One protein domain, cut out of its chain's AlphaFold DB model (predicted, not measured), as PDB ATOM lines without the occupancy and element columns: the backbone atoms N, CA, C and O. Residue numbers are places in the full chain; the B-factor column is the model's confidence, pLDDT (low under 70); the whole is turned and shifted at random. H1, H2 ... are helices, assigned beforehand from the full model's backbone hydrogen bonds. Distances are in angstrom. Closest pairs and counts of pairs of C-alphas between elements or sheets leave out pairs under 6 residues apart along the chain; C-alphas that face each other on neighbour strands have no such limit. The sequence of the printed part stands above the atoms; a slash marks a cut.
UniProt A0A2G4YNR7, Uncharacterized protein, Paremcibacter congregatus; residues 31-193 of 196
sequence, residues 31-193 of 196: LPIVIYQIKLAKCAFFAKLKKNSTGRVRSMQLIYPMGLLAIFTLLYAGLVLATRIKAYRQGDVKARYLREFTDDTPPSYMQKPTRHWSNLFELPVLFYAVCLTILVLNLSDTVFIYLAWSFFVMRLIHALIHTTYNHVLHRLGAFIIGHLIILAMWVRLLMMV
ATOM      1  N   LEU A  31       3.888 117.905  22.360       61.09
ATOM      2  CA  LEU A  31       4.739 118.331  21.256       61.09
ATOM      3  C   LEU A  31       5.909 119.254  21.676       61.09
ATOM      4  O   LEU A  31       7.046 118.954  21.300       61.09
ATOM      5  N   PRO A  32       5.720 120.316  22.491       62.06
ATOM      6  CA  PRO A  32       6.824 121.193  22.891       62.06
ATOM      7  C   PRO A  32       7.858 120.499  23.790       62.06
ATOM      8  O   PRO A  32       9.055 120.759  23.655       62.06
ATOM      9  N   ILE A  33       7.430 119.575  24.660       63.16
ATOM     10  CA  ILE A  33       8.328 118.819  25.552       63.16
ATOM     11  C   ILE A  33       9.201 117.870  24.730       63.16
ATOM     12  O   ILE A  33      10.418 117.831  24.917       63.16
ATOM     13  N   VAL A  34       8.609 117.149  23.776       64.69
ATOM     14  CA  VAL A  34       9.357 116.250  22.889       64.69
ATOM     15  C   VAL A  34      10.332 117.042  22.009       64.69
ATOM     16  O   VAL A  34      11.496 116.662  21.902       64.69
ATOM     17  N   ILE A  35       9.920 118.185  21.449       66.56
ATOM     18  CA  ILE A  35      10.803 119.057  20.651       66.56
ATOM     19  C   ILE A  35      11.975 119.593  21.486       66.56
ATOM     20  O   ILE A  35      13.114 119.598  21.008       66.56
ATOM     21  N   TYR A  36      11.729 120.019  22.730       67.19
ATOM     22  CA  TYR A  36      12.786 120.476  23.634       67.19
ATOM     23  C   TYR A  36      13.782 119.355  23.941       67.19
ATOM     24  O   TYR A  36      14.990 119.564  23.832       67.19
ATOM     25  N   GLN A  37      13.290 118.147  24.222       62.78
ATOM     26  CA  GLN A  37      14.141 116.981  24.456       62.78
ATOM     27  C   GLN A  37      14.945 116.591  23.210       62.78
ATOM     28  O   GLN A  37      16.107 116.232  23.343       62.78
ATOM     29  N   ILE A  38      14.408 116.743  21.993       67.00
ATOM     30  CA  ILE A  38      15.168 116.528  20.745       67.00
ATOM     31  C   ILE A  38      16.280 117.562  20.591       67.00
ATOM     32  O   ILE A  38      17.401 117.208  20.226       67.00
ATOM     33  N   LYS A  39      15.989 118.841  20.854       67.69
ATOM     34  CA  LYS A  39      17.007 119.900  20.817       67.69
ATOM     35  C   LYS A  39      18.100 119.632  21.850       67.69
ATOM     36  O   LYS A  39      19.277 119.678  21.503       67.69
ATOM     37  N   LEU A  40      17.716 119.275  23.075       70.44
ATOM     38  CA  LEU A  40      18.640 118.937  24.153       70.44
ATOM     39  C   LEU A  40      19.483 117.700  23.808       70.44
ATOM     40  O   LEU A  40      20.702 117.726  23.967       70.44
ATOM     41  N   ALA A  41      18.857 116.658  23.252       68.81
ATOM     42  CA  ALA A  41      19.516 115.441  22.785       68.81
ATOM     43  C   ALA A  41      20.537 115.735  21.687       68.81
ATOM     44  O   ALA A  41      21.673 115.276  21.769       68.81
ATOM     45  N   LYS A  42      20.156 116.525  20.675       69.19
ATOM     46  CA  LYS A  42      21.056 116.950  19.598       69.19
ATOM     47  C   LYS A  42      22.239 117.730  20.157       69.19
ATOM     48  O   LYS A  42      23.369 117.397  19.822       69.19
ATOM     49  N   CYS A  43      22.002 118.711  21.028       61.81
ATOM     50  CA  CYS A  43      23.072 119.491  21.652       61.81
ATOM     51  C   CYS A  43      24.031 118.602  22.450       61.81
ATOM     52  O   CYS A  43      25.244 118.706  22.280       61.81
ATOM     53  N   ALA A  44      23.506 117.696  23.273       69.25
ATOM     54  CA  ALA A  44      24.317 116.801  24.088       69.25
ATOM     55  C   ALA A  44      25.074 115.755  23.246       69.25
ATOM     56  O   ALA A  44      26.249 115.503  23.509       69.25
ATOM     57  N   PHE A  45      24.451 115.207  22.198       68.69
ATOM     58  CA  PHE A  45      25.079 114.268  21.264       68.69
ATOM     59  C   PHE A  45      26.174 114.932  20.417       68.69
ATOM     60  O   PHE A  45      27.285 114.412  20.336       68.69
ATOM     61  N   PHE A  46      25.920 116.114  19.842       65.62
ATOM     62  CA  PHE A  46      26.933 116.864  19.087       65.62
ATOM     63  C   PHE A  46      28.085 117.341  19.978       65.62
ATOM     64  O   PHE A  46      29.249 117.235  19.586       65.62
ATOM     65  N   ALA A  47      27.796 117.791  21.205       64.31
ATOM     66  CA  ALA A  47      28.831 118.088  22.195       64.31
ATOM     67  C   ALA A  47      29.684 116.848  22.520       64.31
ATOM     68  O   ALA A  47      30.870 116.975  22.828       64.31
ATOM     69  N   LYS A  48      29.102 115.646  22.407       62.09
ATOM     70  CA  LYS A  48      29.798 114.372  22.596       62.09
ATOM     71  C   LYS A  48      30.688 113.983  21.427       62.09
ATOM     72  O   LYS A  48      31.839 113.633  21.668       62.09
ATOM     73  N   LEU A  49      30.195 114.095  20.189       64.38
ATOM     74  CA  LEU A  49      30.985 113.811  18.983       64.38
ATOM     75  C   LEU A  49      32.276 114.641  18.934       64.38
ATOM     76  O   LEU A  49      33.296 114.160  18.451       64.38
ATOM     77  N   LYS A  50      32.253 115.862  19.483       56.38
ATOM     78  CA  LYS A  50      33.410 116.765  19.503       56.38
ATOM     79  C   LYS A  50      34.461 116.421  20.571       56.38
ATOM     80  O   LYS A  50      35.599 116.867  20.460       56.38
ATOM     81  N   LYS A  51      34.120 115.654  21.611       57.22
ATOM     82  CA  LYS A  51      34.999 115.408  22.767       57.22
ATOM     83  C   LYS A  51      35.430 113.947  22.818       57.22
ATOM     84  O   LYS A  51      35.006 113.198  23.696       57.22
ATOM     85  N   ASN A  52      36.279 113.549  21.875       59.25
ATOM     86  CA  ASN A  52      36.871 112.219  21.868       59.25
ATOM     87  C   ASN A  52      38.323 112.294  22.356       59.25
ATOM     88  O   ASN A  52      39.230 112.591  21.585       59.25
ATOM     89  N   SER A  53      38.532 112.065  23.656       62.22
ATOM     90  CA  SER A  53      39.839 111.668  24.184       62.22
ATOM     91  C   SER A  53      39.724 111.033  25.577       62.22
ATOM     92  O   SER A  53      39.027 111.542  26.455       62.22
ATOM     93  N   THR A  54      40.459 109.926  25.725       53.34
ATOM     94  CA  THR A  54      40.909 109.246  26.957       53.34
ATOM     95  C   THR A  54      39.936 108.291  27.680       53.34
ATOM     96  O   THR A  54      38.889 108.658  28.202       53.34
ATOM     97  N   GLY A  55      40.325 107.011  27.763       52.78
ATOM     98  CA  GLY A  55      39.485 105.865  28.147       52.78
ATOM     99  C   GLY A  55      38.974 105.786  29.593       52.78
ATOM    100  O   GLY A  55      38.159 104.916  29.870       52.78
ATOM    101  N   ARG A  56      39.367 106.691  30.503       49.81
ATOM    102  CA  ARG A  56      38.897 106.700  31.908       49.81
ATOM    103  C   ARG A  56      37.578 107.464  32.114       49.81
ATOM    104  O   ARG A  56      36.868 107.214  33.078       49.81
ATOM    105  N   VAL A  57      37.206 108.360  31.194       54.91
ATOM    106  CA  VAL A  57      35.976 109.179  31.281       54.91
ATOM    107  C   VAL A  57      34.749 108.533  30.628       54.91
ATOM    108  O   VAL A  57      33.694 109.165  30.605       54.91
ATOM    109  N   ARG A  58      34.842 107.298  30.104       62.34
ATOM    110  CA  ARG A  58      33.767 106.638  29.331       62.34
ATOM    111  C   ARG A  58      32.542 106.252  30.170       62.34
ATOM    112  O   ARG A  58      31.423 106.503  29.727       62.34
ATOM    113  N   SER A  59      32.724 105.788  31.405       64.69
ATOM    114  CA  SER A  59      31.619 105.413  32.308       64.69
ATOM    115  C   SER A  59      30.707 106.601  32.650       64.69
ATOM    116  O   SER A  59      29.484 106.481  32.609       64.69
ATOM    117  N   MET A  60      31.281 107.793  32.866       66.44
ATOM    118  CA  MET A  60      30.509 109.027  33.103       66.44
ATOM    119  C   MET A  60      29.638 109.414  31.900       66.44
ATOM    120  O   MET A  60      28.654 110.132  32.044       66.44
ATOM    121  N   GLN A  61      29.978 108.950  30.696       73.38
ATOM    122  CA  GLN A  61      29.253 109.291  29.474       73.38
ATOM    123  C   GLN A  61      27.954 108.501  29.312       73.38
ATOM    124  O   GLN A  61      27.035 109.012  28.673       73.38
ATOM    125  N   LEU A  62      27.886 107.298  29.889       78.94
ATOM    126  CA  LEU A  62      26.718 106.415  29.841       78.94
ATOM    127  C   LEU A  62      25.583 106.911  30.753       78.94
ATOM    128  O   LEU A  62      24.408 106.714  30.455       78.94
ATOM    129  N   ILE A  63      25.932 107.620  31.829       82.06
ATOM    130  CA  ILE A  63      24.967 108.161  32.796       82.06
ATOM    131  C   ILE A  63      24.063 109.225  32.153       82.06
ATOM    132  O   ILE A  63      22.882 109.307  32.481       82.06
ATOM    133  N   TYR A  64      24.571 110.013  31.198       83.88
ATOM    134  CA  TYR A  64      23.782 111.055  30.527       83.88
ATOM    135  C   TYR A  64      22.551 110.515  29.774       83.88
ATOM    136  O   TYR A  64      21.450 110.976  30.076       83.88
ATOM    137  N   PRO A  65      22.670 109.556  28.828       82.94
ATOM    138  CA  PRO A  65      21.498 109.001  28.153       82.94
ATOM    139  C   PRO A  65      20.557 108.273  29.125       82.94
ATOM    140  O   PRO A  65      19.344 108.356  28.950       82.94
ATOM    141  N   MET A  66      21.075 107.637  30.185       84.50
ATOM    142  CA  MET A  66      20.246 107.027  31.238       84.50
ATOM    143  C   MET A  66      19.398 108.065  31.984       84.50
ATOM    144  O   MET A  66      18.183 107.892  32.114       84.50
ATOM    145  N   GLY A  67      20.023 109.150  32.447       84.94
ATOM    146  CA  GLY A  67      19.352 110.220  33.186       84.94
ATOM    147  C   GLY A  67      18.352 110.990  32.325       84.94
ATOM    148  O   GLY A  67      17.224 111.227  32.753       84.94
ATOM    149  N   LEU A  68      18.721 111.316  31.081       84.44
ATOM    150  CA  LEU A  68      17.816 111.963  30.126       84.44
ATOM    151  C   LEU A  68      16.594 111.091  29.825       84.44
ATOM    152  O   LEU A  68      15.471 111.595  29.824       84.44
ATOM    153  N   LEU A  69      16.795 109.785  29.625       83.62
ATOM    154  CA  LEU A  69      15.691 108.850  29.437       83.62
ATOM    155  C   LEU A  69      14.796 108.785  30.686       83.62
ATOM    156  O   LEU A  69      13.577 108.766  30.545       83.62
ATOM    157  N   ALA A  70      15.370 108.833  31.894       84.44
ATOM    158  CA  ALA A  70      14.607 108.739  33.140       84.44
ATOM    159  C   ALA A  70      13.707 109.966  33.309       84.44
ATOM    160  O   ALA A  70      12.496 109.838  33.492       84.44
ATOM    161  N   ILE A  71      14.281 111.159  33.135       83.69
ATOM    162  CA  ILE A  71      13.545 112.427  33.154       83.69
ATOM    163  C   ILE A  71      12.444 112.414  32.089       83.69
ATOM    164  O   ILE A  71      11.304 112.764  32.385       83.69
ATOM    165  N   PHE A  72      12.748 111.955  30.872       81.38
ATOM    166  CA  PHE A  72      11.756 111.832  29.805       81.38
ATOM    167  C   PHE A  72      10.585 110.921  30.207       81.38
ATOM    168  O   PHE A  72       9.429 111.312  30.046       81.38
ATOM    169  N   THR A  73      10.860 109.743  30.778       78.00
ATOM    170  CA  THR A  73       9.803 108.821  31.228       78.00
ATOM    171  C   THR A  73       8.956 109.390  32.367       78.00
ATOM    172  O   THR A  73       7.736 109.248  32.326       78.00
ATOM    173  N   LEU A  74       9.561 110.088  33.335       79.88
ATOM    174  CA  LEU A  74       8.846 110.723  34.449       79.88
ATOM    175  C   LEU A  74       7.956 111.876  33.978       79.88
ATOM    176  O   LEU A  74       6.799 111.973  34.387       79.88
ATOM    177  N   LEU A  75       8.457 112.721  33.075       78.12
ATOM    178  CA  LEU A  75       7.660 113.791  32.470       78.12
ATOM    179  C   LEU A  75       6.487 113.215  31.672       78.12
ATOM    180  O   LEU A  75       5.354 113.673  31.818       78.12
ATOM    181  N   TYR A  76       6.733 112.173  30.873       72.75
ATOM    182  CA  TYR A  76       5.681 111.497  30.117       72.75
ATOM    183  C   TYR A  76       4.641 110.840  31.049       72.75
ATOM    184  O   TYR A  76       3.443 110.917  30.774       72.75
ATOM    185  N   ALA A  77       5.062 110.300  32.201       70.94
ATOM    186  CA  ALA A  77       4.163 109.801  33.249       70.94
ATOM    187  C   ALA A  77       3.263 110.890  33.821       70.94
ATOM    188  O   ALA A  77       2.048 110.698  33.906       70.94
ATOM    189  N   GLY A  78       3.839 112.043  34.161       73.19
ATOM    190  CA  GLY A  78       3.088 113.196  34.650       73.19
ATOM    191  C   GLY A  78       2.017 113.650  33.656       73.19
ATOM    192  O   GLY A  78       0.884 113.920  34.052       73.19
ATOM    193  N   LEU A  79       2.328 113.653  32.357       69.62
ATOM    194  CA  LEU A  79       1.372 113.997  31.299       69.62
ATOM    195  C   LEU A  79       0.234 112.973  31.194       69.62
ATOM    196  O   LEU A  79      -0.940 113.352  31.150       69.62
ATOM    197  N   VAL A  80       0.546 111.676  31.207       68.69
ATOM    198  CA  VAL A  80      -0.479 110.619  31.192       68.69
ATOM    199  C   VAL A  80      -1.365 110.704  32.436       68.69
ATOM    200  O   VAL A  80      -2.586 110.583  32.331       68.69
ATOM    201  N   LEU A  81      -0.798 110.991  33.605       67.62
ATOM    202  CA  LEU A  81      -1.576 111.191  34.824       67.62
ATOM    203  C   LEU A  81      -2.461 112.444  34.737       67.62
ATOM    204  O   LEU A  81      -3.641 112.385  35.077       67.62
ATOM    205  N   ALA A  82      -1.941 113.554  34.211       68.00
ATOM    206  CA  ALA A  82      -2.705 114.783  34.020       68.00
ATOM    207  C   ALA A  82      -3.890 114.587  33.059       68.00
ATOM    208  O   ALA A  82      -4.986 115.082  33.327       68.00
ATOM    209  N   THR A  83      -3.716 113.820  31.975       64.50
ATOM    210  CA  THR A  83      -4.827 113.484  31.064       64.50
ATOM    211  C   THR A  83      -5.892 112.628  31.753       64.50
ATOM    212  O   THR A  83      -7.082 112.889  31.569       64.50
ATOM    213  N   ARG A  84      -5.499 111.684  32.622       64.31
ATOM    214  CA  ARG A  84      -6.434 110.894  33.445       64.31
ATOM    215  C   ARG A  84      -7.190 111.754  34.458       64.31
ATOM    216  O   ARG A  84      -8.408 111.634  34.561       64.31
ATOM    217  N   ILE A  85      -6.505 112.661  35.157       66.75
ATOM    218  CA  ILE A  85      -7.129 113.594  36.112       66.75
ATOM    219  C   ILE A  85      -8.107 114.525  35.387       66.75
ATOM    220  O   ILE A  85      -9.210 114.771  35.872       66.75
ATOM    221  N   LYS A  86      -7.741 115.025  34.203       63.69
ATOM    222  CA  LYS A  86      -8.625 115.865  33.385       63.69
ATOM    223  C   LYS A  86      -9.858 115.091  32.909       63.69
ATOM    224  O   LYS A  86     -10.957 115.623  33.012       63.69
ATOM    225  N   ALA A  87      -9.696 113.843  32.467       59.09
ATOM    226  CA  ALA A  87     -10.806 112.973  32.069       59.09
ATOM    227  C   ALA A  87     -11.750 112.655  33.246       59.09
ATOM    228  O   ALA A  87     -12.965 112.633  33.071       59.09
ATOM    229  N   TYR A  88     -11.204 112.499  34.458       60.69
ATOM    230  CA  TYR A  88     -11.990 112.367  35.687       60.69
ATOM    231  C   TYR A  88     -12.780 113.645  36.011       60.69
ATOM    232  O   TYR A  88     -13.985 113.587  36.240       60.69
ATOM    233  N   ARG A  89     -12.134 114.822  35.965       59.25
ATOM    234  CA  ARG A  89     -12.790 116.119  36.234       59.25
ATOM    235  C   ARG A  89     -13.867 116.477  35.206       59.25
ATOM    236  O   ARG A  89     -14.775 117.226  35.536       59.25
ATOM    237  N   GLN A  90     -13.758 115.969  33.978       60.97
ATOM    238  CA  GLN A  90     -14.742 116.178  32.910       60.97
ATOM    239  C   GLN A  90     -15.927 115.200  32.966       60.97
ATOM    240  O   GLN A  90     -16.842 115.339  32.161       60.97
ATOM    241  N   GLY A  91     -15.936 114.238  33.898       58.06
ATOM    242  CA  GLY A  91     -17.031 113.275  34.058       58.06
ATOM    243  C   GLY A  91     -17.061 112.154  33.012       58.06
ATOM    244  O   GLY A  91     -17.954 111.313  33.063       58.06
ATOM    245  N   ASP A  92     -16.076 112.091  32.109       52.94
ATOM    246  CA  ASP A  92     -15.996 111.077  31.045       52.94
ATOM    247  C   ASP A  92     -15.619 109.677  31.587       52.94
ATOM    248  O   ASP A  92     -15.664 108.685  30.859       52.94
ATOM    249  N   VAL A  93     -15.217 109.577  32.864       51.94
ATOM    250  CA  VAL A  93     -14.727 108.341  33.494       51.94
ATOM    251  C   VAL A  93     -15.261 108.223  34.922       51.94
ATOM    252  O   VAL A  93     -14.954 109.055  35.777       51.94
ATOM    253  N   LYS A  94     -16.041 107.175  35.215       52.25
ATOM    254  CA  LYS A  94     -16.529 106.904  36.577       52.25
ATOM    255  C   LYS A  94     -15.360 106.530  37.497       52.25
ATOM    256  O   LYS A  94     -14.492 105.749  37.112       52.25
ATOM    257  N   ALA A  95     -15.384 107.007  38.746       52.25
ATOM    258  CA  ALA A  95     -14.385 106.686  39.781       52.25
ATOM    259  C   ALA A  95     -14.155 105.170  39.970       52.25
ATOM    260  O   ALA A  95     -13.069 104.750  40.364       52.25
ATOM    261  N   ARG A  96     -15.168 104.351  39.651       47.62
ATOM    262  CA  ARG A  96     -15.125 102.884  39.692       47.62
ATOM    263  C   ARG A  96     -14.126 102.284  38.691       47.62
ATOM    264  O   ARG A  96     -13.389 101.377  39.051       47.62
ATOM    265  N   TYR A  97     -14.013 102.849  37.488       54.53
ATOM    266  CA  TYR A  97     -13.052 102.396  36.475       54.53
ATOM    267  C   TYR A  97     -11.590 102.676  36.880       54.53
ATOM    268  O   TYR A  97     -10.707 101.867  36.610       54.53
ATOM    269  N   LEU A  98     -11.328 103.787  37.584       56.00
ATOM    270  CA  LEU A  98      -9.990 104.116  38.105       56.00
ATOM    271  C   LEU A  98      -9.564 103.240  39.296       56.00
ATOM    272  O   LEU A  98      -8.373 103.165  39.584       56.00
ATOM    273  N   ARG A  99     -10.526 102.616  39.988       52.72
ATOM    274  CA  ARG A  99     -10.292 101.728  41.135       52.72
ATOM    275  C   ARG A  99     -10.098 100.274  40.724       52.72
ATOM    276  O   ARG A  99      -9.160  99.649  41.196       52.72
ATOM    277  N   GLU A 100     -10.965  99.759  39.857       53.88
ATOM    278  CA  GLU A 100     -11.007  98.322  39.564       53.88
ATOM    279  C   GLU A 100     -10.214  97.935  38.309       53.88
ATOM    280  O   GLU A 100      -9.863  96.774  38.171       53.88
ATOM    281  N   PHE A 101      -9.968  98.852  37.359       57.72
ATOM    282  CA  PHE A 101      -9.417  98.551  36.020       57.72
ATOM    283  C   PHE A 101     -10.106  97.399  35.246       57.72
ATOM    284  O   PHE A 101      -9.578  96.991  34.213       57.72
ATOM    285  N   THR A 102     -11.258  96.882  35.696       48.59
ATOM    286  CA  THR A 102     -11.717  95.551  35.254       48.59
ATOM    287  C   THR A 102     -12.996  95.543  34.402       48.59
ATOM    288  O   THR A 102     -13.039  94.739  33.484       48.59
ATOM    289  N   ASP A 103     -13.975  96.454  34.537       45.00
ATOM    290  CA  ASP A 103     -15.314  96.140  33.965       45.00
ATOM    291  C   ASP A 103     -16.021  97.191  33.089       45.00
ATOM    292  O   ASP A 103     -17.013  96.867  32.442       45.00
ATOM    293  N   ASP A 104     -15.526  98.424  32.978       50.69
ATOM    294  CA  ASP A 104     -16.077  99.389  32.013       50.69
ATOM    295  C   ASP A 104     -15.120  99.468  30.826       50.69
ATOM    296  O   ASP A 104     -13.999  99.934  31.012       50.69
ATOM    297  N   THR A 105     -15.521  99.040  29.616       51.78
ATOM    298  CA  THR A 105     -14.716  99.262  28.400       51.78
ATOM    299  C   THR A 105     -14.425 100.754  28.291       51.78
ATOM    300  O   THR A 105     -15.325 101.527  27.947       51.78
ATOM    301  N   PRO A 106     -13.195 101.199  28.584       56.66
ATOM    302  CA  PRO A 106     -12.918 102.617  28.619       56.66
ATOM    303  C   PRO A 106     -12.968 103.134  27.184       56.66
ATOM    304  O   PRO A 106     -12.579 102.409  26.258       56.66
ATOM    305  N   PRO A 107     -13.439 104.367  26.967       56.47
ATOM    306  CA  PRO A 107     -13.519 104.934  25.631       56.47
ATOM    307  C   PRO A 107     -12.161 104.838  24.919       56.47
ATOM    308  O   PRO A 107     -11.094 104.919  25.537       56.47
ATOM    309  N   SER A 108     -12.180 104.613  23.603       56.31
ATOM    310  CA  SER A 108     -11.007 104.190  22.816       56.31
ATOM    311  C   SER A 108      -9.789 105.122  22.909       56.31
ATOM    312  O   SER A 108      -8.669 104.692  22.618       56.31
ATOM    313  N   TYR A 109      -9.983 106.373  23.340       55.12
ATOM    314  CA  TYR A 109      -8.911 107.337  23.608       55.12
ATOM    315  C   TYR A 109      -8.084 107.010  24.866       55.12
ATOM    316  O   TYR A 109      -6.962 107.488  24.968       55.12
ATOM    317  N   MET A 110      -8.578 106.180  25.796       50.75
ATOM    318  CA  MET A 110      -7.856 105.731  27.002       50.75
ATOM    319  C   MET A 110      -7.194 104.354  26.847       50.75
ATOM    320  O   MET A 110      -6.137 104.112  27.435       50.75
ATOM    321  N   GLN A 111      -7.761 103.458  26.028       55.97
ATOM    322  CA  GLN A 111      -7.184 102.123  25.788       55.97
ATOM    323  C   GLN A 111      -5.874 102.195  25.004       55.97
ATOM    324  O   GLN A 111      -4.895 101.529  25.348       55.97
ATOM    325  N   LYS A 112      -5.852 103.022  23.952       54.56
ATOM    326  CA  LYS A 112      -4.693 103.170  23.064       54.56
ATOM    327  C   LYS A 112      -3.442 103.665  23.817       54.56
ATOM    328  O   LYS A 112      -2.423 102.984  23.692       54.56
ATOM    329  N   PRO A 113      -3.499 104.731  24.643       51.34
ATOM    330  CA  PRO A 113      -2.367 105.153  25.465       51.34
ATOM    331  C   PRO A 113      -2.023 104.169  26.582       51.34
ATOM    332  O   PRO A 113      -0.849 103.974  26.842       51.34
ATOM    333  N   THR A 114      -2.993 103.505  27.226       55.41
ATOM    334  CA  THR A 114      -2.701 102.552  28.322       55.41
ATOM    335  C   THR A 114      -1.949 101.310  27.836       55.41
ATOM    336  O   THR A 114      -0.951 100.917  28.437       55.41
ATOM    337  N   ARG A 115      -2.350 100.720  26.700       58.25
ATOM    338  CA  ARG A 115      -1.578  99.631  26.071       58.25
ATOM    339  C   ARG A 115      -0.220 100.114  25.554       58.25
ATOM    340  O   ARG A 115       0.757  99.378  25.603       58.25
ATOM    341  N   HIS A 116      -0.145 101.357  25.073       55.34
ATOM    342  CA  HIS A 116       1.121 101.980  24.688       55.34
ATOM    343  C   HIS A 116       2.046 102.220  25.887       55.34
ATOM    344  O   HIS A 116       3.259 102.094  25.750       55.34
ATOM    345  N   TRP A 117       1.475 102.551  27.044       53.94
ATOM    346  CA  TRP A 117       2.172 102.816  28.293       53.94
ATOM    347  C   TRP A 117       2.903 101.569  28.777       53.94
ATOM    348  O   TRP A 117       4.114 101.631  28.911       53.94
ATOM    349  N   SER A 118       2.224 100.424  28.913       59.09
ATOM    350  CA  SER A 118       2.859  99.159  29.344       59.09
ATOM    351  C   SER A 118       4.071  98.797  28.478       59.09
ATOM    352  O   SER A 118       5.170  98.569  28.974       59.09
ATOM    353  N   ASN A 119       3.900  98.900  27.160       58.78
ATOM    354  CA  ASN A 119       4.943  98.637  26.174       58.78
ATOM    355  C   ASN A 119       6.111  99.646  26.229       58.78
ATOM    356  O   ASN A 119       7.225  99.376  25.781       58.78
ATOM    357  N   LEU A 120       5.860 100.843  26.769       59.62
ATOM    358  CA  LEU A 120       6.870 101.874  26.953       59.62
ATOM    359  C   LEU A 120       7.777 101.592  28.156       59.62
ATOM    360  O   LEU A 120       8.873 102.148  28.139       59.62
ATOM    361  N   PHE A 121       7.375 100.757  29.130       63.06
ATOM    362  CA  PHE A 121       8.134 100.443  30.360       63.06
ATOM    363  C   PHE A 121       8.983  99.174  30.299       63.06
ATOM    364  O   PHE A 121       9.954  99.082  31.042       63.06
ATOM    365  N   GLU A 122       8.706  98.237  29.400       69.56
ATOM    366  CA  GLU A 122       9.514  97.009  29.301       69.56
ATOM    367  C   GLU A 122      10.905  97.303  28.722       69.56
ATOM    368  O   GLU A 122      11.944  96.938  29.275       69.56
ATOM    369  N   LEU A 123      10.940  98.080  27.641       76.56
ATOM    370  CA  LEU A 123      12.177  98.424  26.952       76.56
ATOM    371  C   LEU A 123      13.145  99.319  27.773       76.56
ATOM    372  O   LEU A 123      14.344  99.061  27.738       76.56
ATOM    373  N   PRO A 124      12.733 100.388  28.497       80.94
ATOM    374  CA  PRO A 124      13.659 101.190  29.296       80.94
ATOM    375  C   PRO A 124      14.236 100.384  30.451       80.94
ATOM    376  O   PRO A 124      15.400 100.570  30.768       80.94
ATOM    377  N   VAL A 125      13.457  99.477  31.053       85.50
ATOM    378  CA  VAL A 125      13.937  98.626  32.149       85.50
ATOM    379  C   VAL A 125      15.078  97.732  31.666       85.50
ATOM    380  O   VAL A 125      16.135  97.717  32.294       85.50
ATOM    381  N   LEU A 126      14.928  97.083  30.507       86.75
ATOM    382  CA  LEU A 126      16.007  96.290  29.901       86.75
ATOM    383  C   LEU A 126      17.234  97.136  29.536       86.75
ATOM    384  O   LEU A 126      18.367  96.674  29.676       86.75
ATOM    385  N   PHE A 127      17.021  98.378  29.097       88.75
ATOM    386  CA  PHE A 127      18.100  99.324  28.828       88.75
ATOM    387  C   PHE A 127      18.854  99.725  30.108       88.75
ATOM    388  O   PHE A 127      20.082  99.696  30.135       88.75
ATOM    389  N   TYR A 128      18.144 100.053  31.189       88.62
ATOM    390  CA  TYR A 128      18.777 100.359  32.472       88.62
ATOM    391  C   TYR A 128      19.524  99.154  33.035       88.62
ATOM    392  O   TYR A 128      20.632  99.334  33.535       88.62
ATOM    393  N   ALA A 129      18.964  97.947  32.901       90.88
ATOM    394  CA  ALA A 129      19.613  96.712  33.324       90.88
ATOM    395  C   ALA A 129      20.963  96.524  32.617       90.88
ATOM    396  O   ALA A 129      21.990  96.460  33.289       90.88
ATOM    397  N   VAL A 130      20.994  96.543  31.277       89.88
ATOM    398  CA  VAL A 130      22.249  96.354  30.528       89.88
ATOM    399  C   VAL A 130      23.254  97.477  30.808       89.88
ATOM    400  O   VAL A 130      24.440  97.211  30.990       89.88
ATOM    401  N   CYS A 131      22.803  98.732  30.918       88.62
ATOM    402  CA  CYS A 131      23.679  99.860  31.237       88.62
ATOM    403  C   CYS A 131      24.285  99.763  32.643       88.62
ATOM    404  O   CYS A 131      25.471 100.053  32.807       88.62
ATOM    405  N   LEU A 132      23.504  99.347  33.643       89.62
ATOM    406  CA  LEU A 132      24.000  99.109  34.999       89.62
ATOM    407  C   LEU A 132      25.000  97.955  35.024       89.62
ATOM    408  O   LEU A 132      26.058  98.100  35.627       89.62
ATOM    409  N   THR A 133      24.728  96.854  34.320       89.31
ATOM    410  CA  THR A 133      25.676  95.737  34.218       89.31
ATOM    411  C   THR A 133      26.998  96.180  33.588       89.31
ATOM    412  O   THR A 133      28.059  95.871  34.122       89.31
ATOM    413  N   ILE A 134      26.958  96.976  32.514       87.88
ATOM    414  CA  ILE A 134      28.163  97.542  31.881       87.88
ATOM    415  C   ILE A 134      28.934  98.454  32.847       87.88
ATOM    416  O   ILE A 134      30.165  98.412  32.876       87.88
ATOM    417  N   LEU A 135      28.228  99.278  33.630       85.56
ATOM    418  CA  LEU A 135      28.833 100.162  34.633       85.56
ATOM    419  C   LEU A 135      29.511  99.368  35.756       85.56
ATOM    420  O   LEU A 135      30.647  99.677  36.103       85.56
ATOM    421  N   VAL A 136      28.845  98.340  36.288       87.12
ATOM    422  CA  VAL A 136      29.368  97.491  37.374       87.12
ATOM    423  C   VAL A 136      30.581  96.688  36.909       87.12
ATOM    424  O   VAL A 136      31.608  96.678  37.584       87.12
ATOM    425  N   LEU A 137      30.505  96.076  35.726       85.69
ATOM    426  CA  LEU A 137      31.615  95.311  35.152       85.69
ATOM    427  C   LEU A 137      32.737  96.208  34.599       85.69
ATOM    428  O   LEU A 137      33.760  95.701  34.148       85.69
ATOM    429  N   ASN A 138      32.563  97.536  34.615       81.50
ATOM    430  CA  ASN A 138      33.479  98.513  34.017       81.50
ATOM    431  C   ASN A 138      33.808  98.237  32.534       81.50
ATOM    432  O   ASN A 138      34.813  98.717  32.007       81.50
ATOM    433  N   LEU A 139      32.917  97.549  31.815       82.25
ATOM    434  CA  LEU A 139      33.063  97.195  30.396       82.25
ATOM    435  C   LEU A 139      32.590  98.330  29.468       82.25
ATOM    436  O   LEU A 139      32.062  98.098  28.379       82.25
ATOM    437  N   SER A 140      32.718  99.585  29.912       78.62
ATOM    438  CA  SER A 140      32.205 100.734  29.166       78.62
ATOM    439  C   SER A 140      33.043 100.993  27.911       78.62
ATOM    440  O   SER A 140      34.221 101.350  27.979       78.62
ATOM    441  N   ASP A 141      32.413 100.843  26.749       79.25
ATOM    442  CA  ASP A 141      33.033 101.045  25.443       79.25
ATOM    443  C   ASP A 141      32.283 102.114  24.634       79.25
ATOM    444  O   ASP A 141      31.101 102.397  24.846       79.25
ATOM    445  N   THR A 142      32.981 102.714  23.676       80.44
ATOM    446  CA  THR A 142      32.473 103.755  22.780       80.44
ATOM    447  C   THR A 142      31.236 103.277  22.021       80.44
ATOM    448  O   THR A 142      30.279 104.032  21.857       80.44
ATOM    449  N   VAL A 143      31.199 102.000  21.628       83.38
ATOM    450  CA  VAL A 143      30.033 101.420  20.947       83.38
ATOM    451  C   VAL A 143      28.803 101.376  21.853       83.38
ATOM    452  O   VAL A 143      27.710 101.699  21.394       83.38
ATOM    453  N   PHE A 144      28.958 101.063  23.144       84.94
ATOM    454  CA  PHE A 144      27.839 101.102  24.093       84.94
ATOM    455  C   PHE A 144      27.286 102.514  24.264       84.94
ATOM    456  O   PHE A 144      26.074 102.689  24.359       84.94
ATOM    457  N   ILE A 145      28.155 103.526  24.250       83.88
ATOM    458  CA  ILE A 145      27.738 104.928  24.321       83.88
ATOM    459  C   ILE A 145      26.912 105.293  23.082       83.88
ATOM    460  O   ILE A 145      25.826 105.852  23.230       83.88
ATOM    461  N   TYR A 146      27.369 104.941  21.876       84.75
ATOM    462  CA  TYR A 146      26.597 105.186  20.654       84.75
ATOM    463  C   TYR A 146      25.251 104.462  20.665       84.75
ATOM    464  O   TYR A 146      24.231 105.102  20.421       84.75
ATOM    465  N   LEU A 147      25.225 103.176  21.027       86.12
ATOM    466  CA  LEU A 147      23.986 102.399  21.141       86.12
ATOM    467  C   LEU A 147      23.012 103.016  22.155       86.12
ATOM    468  O   LEU A 147      21.818 103.119  21.872       86.12
ATOM    469  N   ALA A 148      23.511 103.497  23.297       86.94
ATOM    470  CA  ALA A 148      22.690 104.148  24.311       86.94
ATOM    471  C   ALA A 148      22.072 105.467  23.818       86.94
ATOM    472  O   ALA A 148      20.885 105.721  24.037       86.94
ATOM    473  N   TRP A 149      22.844 106.287  23.104       86.94
ATOM    474  CA  TRP A 149      22.324 107.499  22.467       86.94
ATOM    475  C   TRP A 149      21.316 107.181  21.360       86.94
ATOM    476  O   TRP A 149      20.262 107.818  21.299       86.94
ATOM    477  N   SER A 150      21.583 106.173  20.529       86.06
ATOM    478  CA  SER A 150      20.653 105.707  19.495       86.06
ATOM    479  C   SER A 150      19.331 105.233  20.093       86.06
ATOM    480  O   SER A 150      18.269 105.590  19.582       86.06
ATOM    481  N   PHE A 151      19.372 104.488  21.201       85.94
ATOM    482  CA  PHE A 151      18.172 104.041  21.902       85.94
ATOM    483  C   PHE A 151      17.339 105.217  22.421       85.94
ATOM    484  O   PHE A 151      16.125 105.262  22.208       85.94
ATOM    485  N   PHE A 152      17.985 106.199  23.054       85.12
ATOM    486  CA  PHE A 152      17.311 107.405  23.525       85.12
ATOM    487  C   PHE A 152      16.650 108.170  22.369       85.12
ATOM    488  O   PHE A 152      15.455 108.460  22.427       85.12
ATOM    489  N   VAL A 153      17.372 108.419  21.272       83.44
ATOM    490  CA  VAL A 153      16.828 109.108  20.087       83.44
ATOM    491  C   VAL A 153      15.657 108.336  19.473       83.44
ATOM    492  O   VAL A 153      14.640 108.943  19.135       83.44
ATOM    493  N   MET A 154      15.750 107.007  19.387       82.12
ATOM    494  CA  MET A 154      14.652 106.158  18.914       82.12
ATOM    495  C   MET A 154      13.387 106.345  19.759       82.12
ATOM    496  O   MET A 154      12.285 106.393  19.214       82.12
ATOM    497  N   ARG A 155      13.516 106.523  21.080       79.12
ATOM    498  CA  ARG A 155      12.367 106.809  21.956       79.12
ATOM    499  C   ARG A 155      11.740 108.165  21.706       79.12
ATOM    500  O   ARG A 155      10.514 108.265  21.735       79.12
ATOM    501  N   LEU A 156      12.546 109.176  21.408       77.44
ATOM    502  CA  LEU A 156      12.037 110.492  21.033       77.44
ATOM    503  C   LEU A 156      11.285 110.415  19.696       77.44
ATOM    504  O   LEU A 156      10.186 110.952  19.585       77.44
ATOM    505  N   ILE A 157      11.823 109.686  18.713       77.25
ATOM    506  CA  ILE A 157      11.154 109.437  17.426       77.25
ATOM    507  C   ILE A 157       9.844 108.675  17.634       77.25
ATOM    508  O   ILE A 157       8.822 109.046  17.064       77.25
ATOM    509  N   HIS A 158       9.837 107.641  18.474       72.94
ATOM    510  CA  HIS A 158       8.630 106.878  18.777       72.94
ATOM    511  C   HIS A 158       7.539 107.759  19.410       72.94
ATOM    512  O   HIS A 158       6.377 107.687  19.009       72.94
ATOM    513  N   ALA A 159       7.917 108.637  20.345       71.00
ATOM    514  CA  ALA A 159       7.005 109.604  20.953       71.00
ATOM    515  C   ALA A 159       6.479 110.641  19.942       71.00
ATOM    516  O   ALA A 159       5.293 110.976  19.969       71.00
ATOM    517  N   LEU A 160       7.327 111.104  19.016       71.44
ATOM    518  CA  LEU A 160       6.904 111.961  17.909       71.44
ATOM    519  C   LEU A 160       5.904 111.252  17.001       71.44
ATOM    520  O   LEU A 160       4.820 111.775  16.795       71.44
ATOM    521  N   ILE A 161       6.224 110.053  16.503       66.69
ATOM    522  CA  ILE A 161       5.337 109.288  15.612       66.69
ATOM    523  C   ILE A 161       3.965 109.113  16.262       66.69
ATOM    524  O   ILE A 161       2.950 109.310  15.599       66.69
ATOM    525  N   HIS A 162       3.929 108.816  17.565       61.59
ATOM    526  CA  HIS A 162       2.669 108.679  18.286       61.59
ATOM    527  C   HIS A 162       1.852 109.982  18.333       61.59
ATOM    528  O   HIS A 162       0.623 109.919  18.324       61.59
ATOM    529  N   THR A 163       2.524 111.135  18.364       62.97
ATOM    530  CA  THR A 163       1.899 112.463  18.442       62.97
ATOM    531  C   THR A 163       1.495 112.994  17.062       62.97
ATOM    532  O   THR A 163       0.466 113.647  16.945       62.97
ATOM    533  N   THR A 164       2.276 112.719  16.012       59.12
ATOM    534  CA  THR A 164       2.115 113.368  14.700       59.12
ATOM    535  C   THR A 164       1.295 112.552  13.694       59.12
ATOM    536  O   THR A 164       0.574 113.144  12.898       59.12
ATOM    537  N   TYR A 165       1.381 111.212  13.685       52.75
ATOM    538  CA  TYR A 165       0.766 110.387  12.629       52.75
ATOM    539  C   TYR A 165       0.116 109.104  13.170       52.75
ATOM    540  O   TYR A 165       0.767 108.233  13.742       52.75
ATOM    541  N   ASN A 166      -1.180 108.919  12.902       58.69
ATOM    542  CA  ASN A 166      -1.936 107.718  13.281       58.69
ATOM    543  C   ASN A 166      -1.746 106.562  12.269       58.69
ATOM    544  O   ASN A 166      -2.721 106.031  11.738       58.69
ATOM    545  N   HIS A 167      -0.497 106.172  11.980       60.47
ATOM    546  CA  HIS A 167      -0.191 104.991  11.160       60.47
ATOM    547  C   HIS A 167       0.433 103.866  11.993       60.47
ATOM    548  O   HIS A 167       1.519 103.990  12.557       60.47
ATOM    549  N   VAL A 168      -0.266 102.730  12.033       64.56
ATOM    550  CA  VAL A 168       0.063 101.565  12.872       64.56
ATOM    551  C   VAL A 168       1.417 100.939  12.501       64.56
ATOM    552  O   VAL A 168       2.158 100.526  13.390       64.56
ATOM    553  N   LEU A 169       1.782 100.924  11.212       63.56
ATOM    554  CA  LEU A 169       3.022 100.302  10.721       63.56
ATOM    555  C   LEU A 169       4.293 101.013  11.212       63.56
ATOM    556  O   LEU A 169       5.236 100.355  11.642       63.56
ATOM    557  N   HIS A 170       4.311 102.350  11.238       67.44
ATOM    558  CA  HIS A 170       5.460 103.106  11.755       67.44
ATOM    559  C   HIS A 170       5.662 102.893  13.260       67.44
ATOM    560  O   HIS A 170       6.798 102.812  13.735       67.44
ATOM    561  N   ARG A 171       4.564 102.745  14.013       68.12
ATOM    562  CA  ARG A 171       4.613 102.422  15.443       68.12
ATOM    563  C   ARG A 171       5.249 101.051  15.687       68.12
ATOM    564  O   ARG A 171       6.053 100.927  16.609       68.12
ATOM    565  N   LEU A 172       4.922 100.061  14.854       69.38
ATOM    566  CA  LEU A 172       5.534  98.732  14.912       69.38
ATOM    567  C   LEU A 172       7.023  98.781  14.531       69.38
ATOM    568  O   LEU A 172       7.848  98.210  15.237       69.38
ATOM    569  N   GLY A 173       7.386  99.526  13.483       75.25
ATOM    570  CA  GLY A 173       8.784  99.700  13.078       75.25
ATOM    571  C   GLY A 173       9.654 100.296  14.189       75.25
ATOM    572  O   GLY A 173      10.686  99.733  14.538       75.25
ATOM    573  N   ALA A 174       9.208 101.381  14.824       73.19
ATOM    574  CA  ALA A 174       9.940 101.995  15.936       73.19
ATOM    575  C   ALA A 174      10.054 101.068  17.167       73.19
ATOM    576  O   ALA A 174      11.067 101.092  17.867       73.19
ATOM    577  N   PHE A 175       9.044 100.226  17.413       70.44
ATOM    578  CA  PHE A 175       9.095  99.204  18.461       70.44
ATOM    579  C   PHE A 175      10.154  98.132  18.175       70.44
ATOM    580  O   PHE A 175      10.955  97.814  19.058       70.44
ATOM    581  N   ILE A 176      10.195  97.626  16.940       80.50
ATOM    582  CA  ILE A 176      11.168  96.618  16.500       80.50
ATOM    583  C   ILE A 176      12.586  97.186  16.556       80.50
ATOM    584  O   ILE A 176      13.476  96.550  17.112       80.50
ATOM    585  N   ILE A 177      12.812  98.404  16.054       84.12
ATOM    586  CA  ILE A 177      14.157  98.994  16.073       84.12
ATOM    587  C   ILE A 177      14.633  99.212  17.518       84.12
ATOM    588  O   ILE A 177      15.788  98.929  17.831       84.12
ATOM    589  N   GLY A 178      13.749  99.648  18.423       82.56
ATOM    590  CA  GLY A 178      14.068  99.747  19.848       82.56
ATOM    591  C   GLY A 178      14.503  98.409  20.461       82.56
ATOM    592  O   GLY A 178      15.489  98.374  21.195       82.56
ATOM    593  N   HIS A 179      13.817  97.314  20.116       84.62
ATOM    594  CA  HIS A 179      14.191  95.957  20.531       84.62
ATOM    595  C   HIS A 179      15.549  95.537  19.976       84.62
ATOM    596  O   HIS A 179      16.380  95.028  20.723       84.62
ATOM    597  N   LEU A 180      15.800  95.785  18.689       89.62
ATOM    598  CA  LEU A 180      17.059  95.427  18.039       89.62
ATOM    599  C   LEU A 180      18.257  96.152  18.660       89.62
ATOM    600  O   LEU A 180      19.308  95.542  18.831       89.62
ATOM    601  N   ILE A 181      18.104  97.423  19.052       89.19
ATOM    602  CA  ILE A 181      19.174  98.169  19.734       89.19
ATOM    603  C   ILE A 181      19.490  97.541  21.097       89.19
ATOM    604  O   ILE A 181      20.660  97.326  21.408       89.19
ATOM    605  N   ILE A 182      18.470  97.212  21.899       89.25
ATOM    606  CA  ILE A 182      18.680  96.547  23.195       89.25
ATOM    607  C   ILE A 182      19.314  95.172  22.999       89.25
ATOM    608  O   ILE A 182      20.281  94.848  23.684       89.25
ATOM    609  N   LEU A 183      18.809  94.387  22.048       90.38
ATOM    610  CA  LEU A 183      19.360  93.076  21.726       90.38
ATOM    611  C   LEU A 183      20.839  93.189  21.341       90.38
ATOM    612  O   LEU A 183      21.657  92.441  21.862       90.38
ATOM    613  N   ALA A 184      21.205  94.170  20.513       91.69
ATOM    614  CA  ALA A 184      22.597  94.426  20.149       91.69
ATOM    615  C   ALA A 184      23.470  94.784  21.365       91.69
ATOM    616  O   ALA A 184      24.612  94.331  21.448       91.69
ATOM    617  N   MET A 185      22.947  95.554  22.328       90.56
ATOM    618  CA  MET A 185      23.660  95.842  23.580       90.56
ATOM    619  C   MET A 185      23.881  94.574  24.413       90.56
ATOM    620  O   MET A 185      24.995  94.347  24.878       90.56
ATOM    621  N   TRP A 186      22.862  93.726  24.568       91.75
ATOM    622  CA  TRP A 186      22.982  92.466  25.308       91.75
ATOM    623  C   TRP A 186      23.927  91.475  24.634       91.75
ATOM    624  O   TRP A 186      24.803  90.929  25.295       91.75
ATOM    625  N   VAL A 187      23.807  91.284  23.320       91.69
ATOM    626  CA  VAL A 187      24.696  90.407  22.544       91.69
ATOM    627  C   VAL A 187      26.147  90.865  22.676       91.69
ATOM    628  O   VAL A 187      27.023  90.051  22.952       91.69
ATOM    629  N   ARG A 188      26.410  92.173  22.556       89.56
ATOM    630  CA  ARG A 188      27.761  92.720  22.733       89.56
ATOM    631  C   ARG A 188      28.284  92.513  24.154       89.56
ATOM    632  O   ARG A 188      29.456  92.190  24.317       89.56
ATOM    633  N   LEU A 189      27.439  92.708  25.166       89.31
ATOM    634  CA  LEU A 189      27.807  92.471  26.560       89.31
ATOM    635  C   LEU A 189      28.183  91.001  26.780       89.31
ATOM    636  O   LEU A 189      29.247  90.732  27.324       89.31
ATOM    637  N   LEU A 190      27.360  90.067  26.298       89.75
ATOM    638  CA  LEU A 190      27.610  88.628  26.409       89.75
ATOM    639  C   LEU A 190      28.881  88.189  25.672       89.75
ATOM    640  O   LEU A 190      29.600  87.346  26.181       89.75
ATOM    641  N   MET A 191      29.195  88.781  24.515       88.12
ATOM    642  CA  MET A 191      30.463  88.519  23.813       88.12
ATOM    643  C   MET A 191      31.690  89.020  24.585       88.12
ATOM    644  O   MET A 191      32.782  88.491  24.411       88.12
ATOM    645  N   MET A 192      31.532  90.081  25.379       85.56
ATOM    646  CA  MET A 192      32.632  90.704  26.116       85.56
ATOM    647  C   MET A 192      32.866  90.054  27.481       85.56
ATOM    648  O   MET A 192      33.978  90.125  27.997       85.56
ATOM    649  N   VAL A 193      31.836  89.441  28.067       85.88
ATOM    650  CA  VAL A 193      31.959  88.642  29.286       85.88
ATOM    651  C   VAL A 193      32.538  87.278  28.898       85.88
ATOM    652  O   VAL A 193      31.849  86.504  28.236       85.88
TER     653      VAL A 193
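What this domain is: This is residues 31 to 193 of the 196 residues of an uncharacterized protein of Paremcibacter congregatus (UniProt A0A2G4YNR7). Five long helices form an elongated up-and-down bundle, each running against the one before: H2, H4, H6 and H5 group together, and H1 packs on H5. Short H3 sits at one end. The printed part has 163 residues with six named helices, H1 to H6, no named strand: all helix, only just compact, close to loose, radius of gyration of the C-alphas 18.4 A, spans 59 by 32 by 28 A.

How they stand to each other: From H1, residues 31 to 49, look to the hub, H5, residues 142 to 164: they touch, closest C-alphas Val 34 and Leu 156, 6.6 A. H2, residues 58 to 89, touches H5 with residues 58 to 69 alone, closest C-alphas Leu 62 and Ile 145, 5.8 A. H3, residues 95 to 100, touches no helix. H4, residues 108 to 136, touches H2 with residues 124 to 135 alone, closest C-alphas Leu 135 and Ser 59, 6.4 A. H6, residues 168 to 192, makes a hairpin with H5, opposite ways at a shallow tilt of 14 degrees, closest C-alphas Ala 174 and His 158, 5.8 A. Every O i to N i+4 pair is within hydrogen-bond range in H1, H3, H5 and H6; H2 has 24 of 28, H4 18 of 25.

Where its parts are: Find C-alpha 31 at (4.739, 118.331, 21.256), where H1 begins, 26.7 A long; H2 runs 48.0 A, H3 9.0 A, H4 43.4 A, H5 32.9 A, and H6 36.8 A to C-alpha 192 at (32.632, 90.704, 26.116).

The domain as a whole: The printed part has no cut and no long link; its farthest C-alphas, Thr 54 and Gly 91, are 58.5 A apart. Confidence is under 70 in 85 residues, among them 79 to 122.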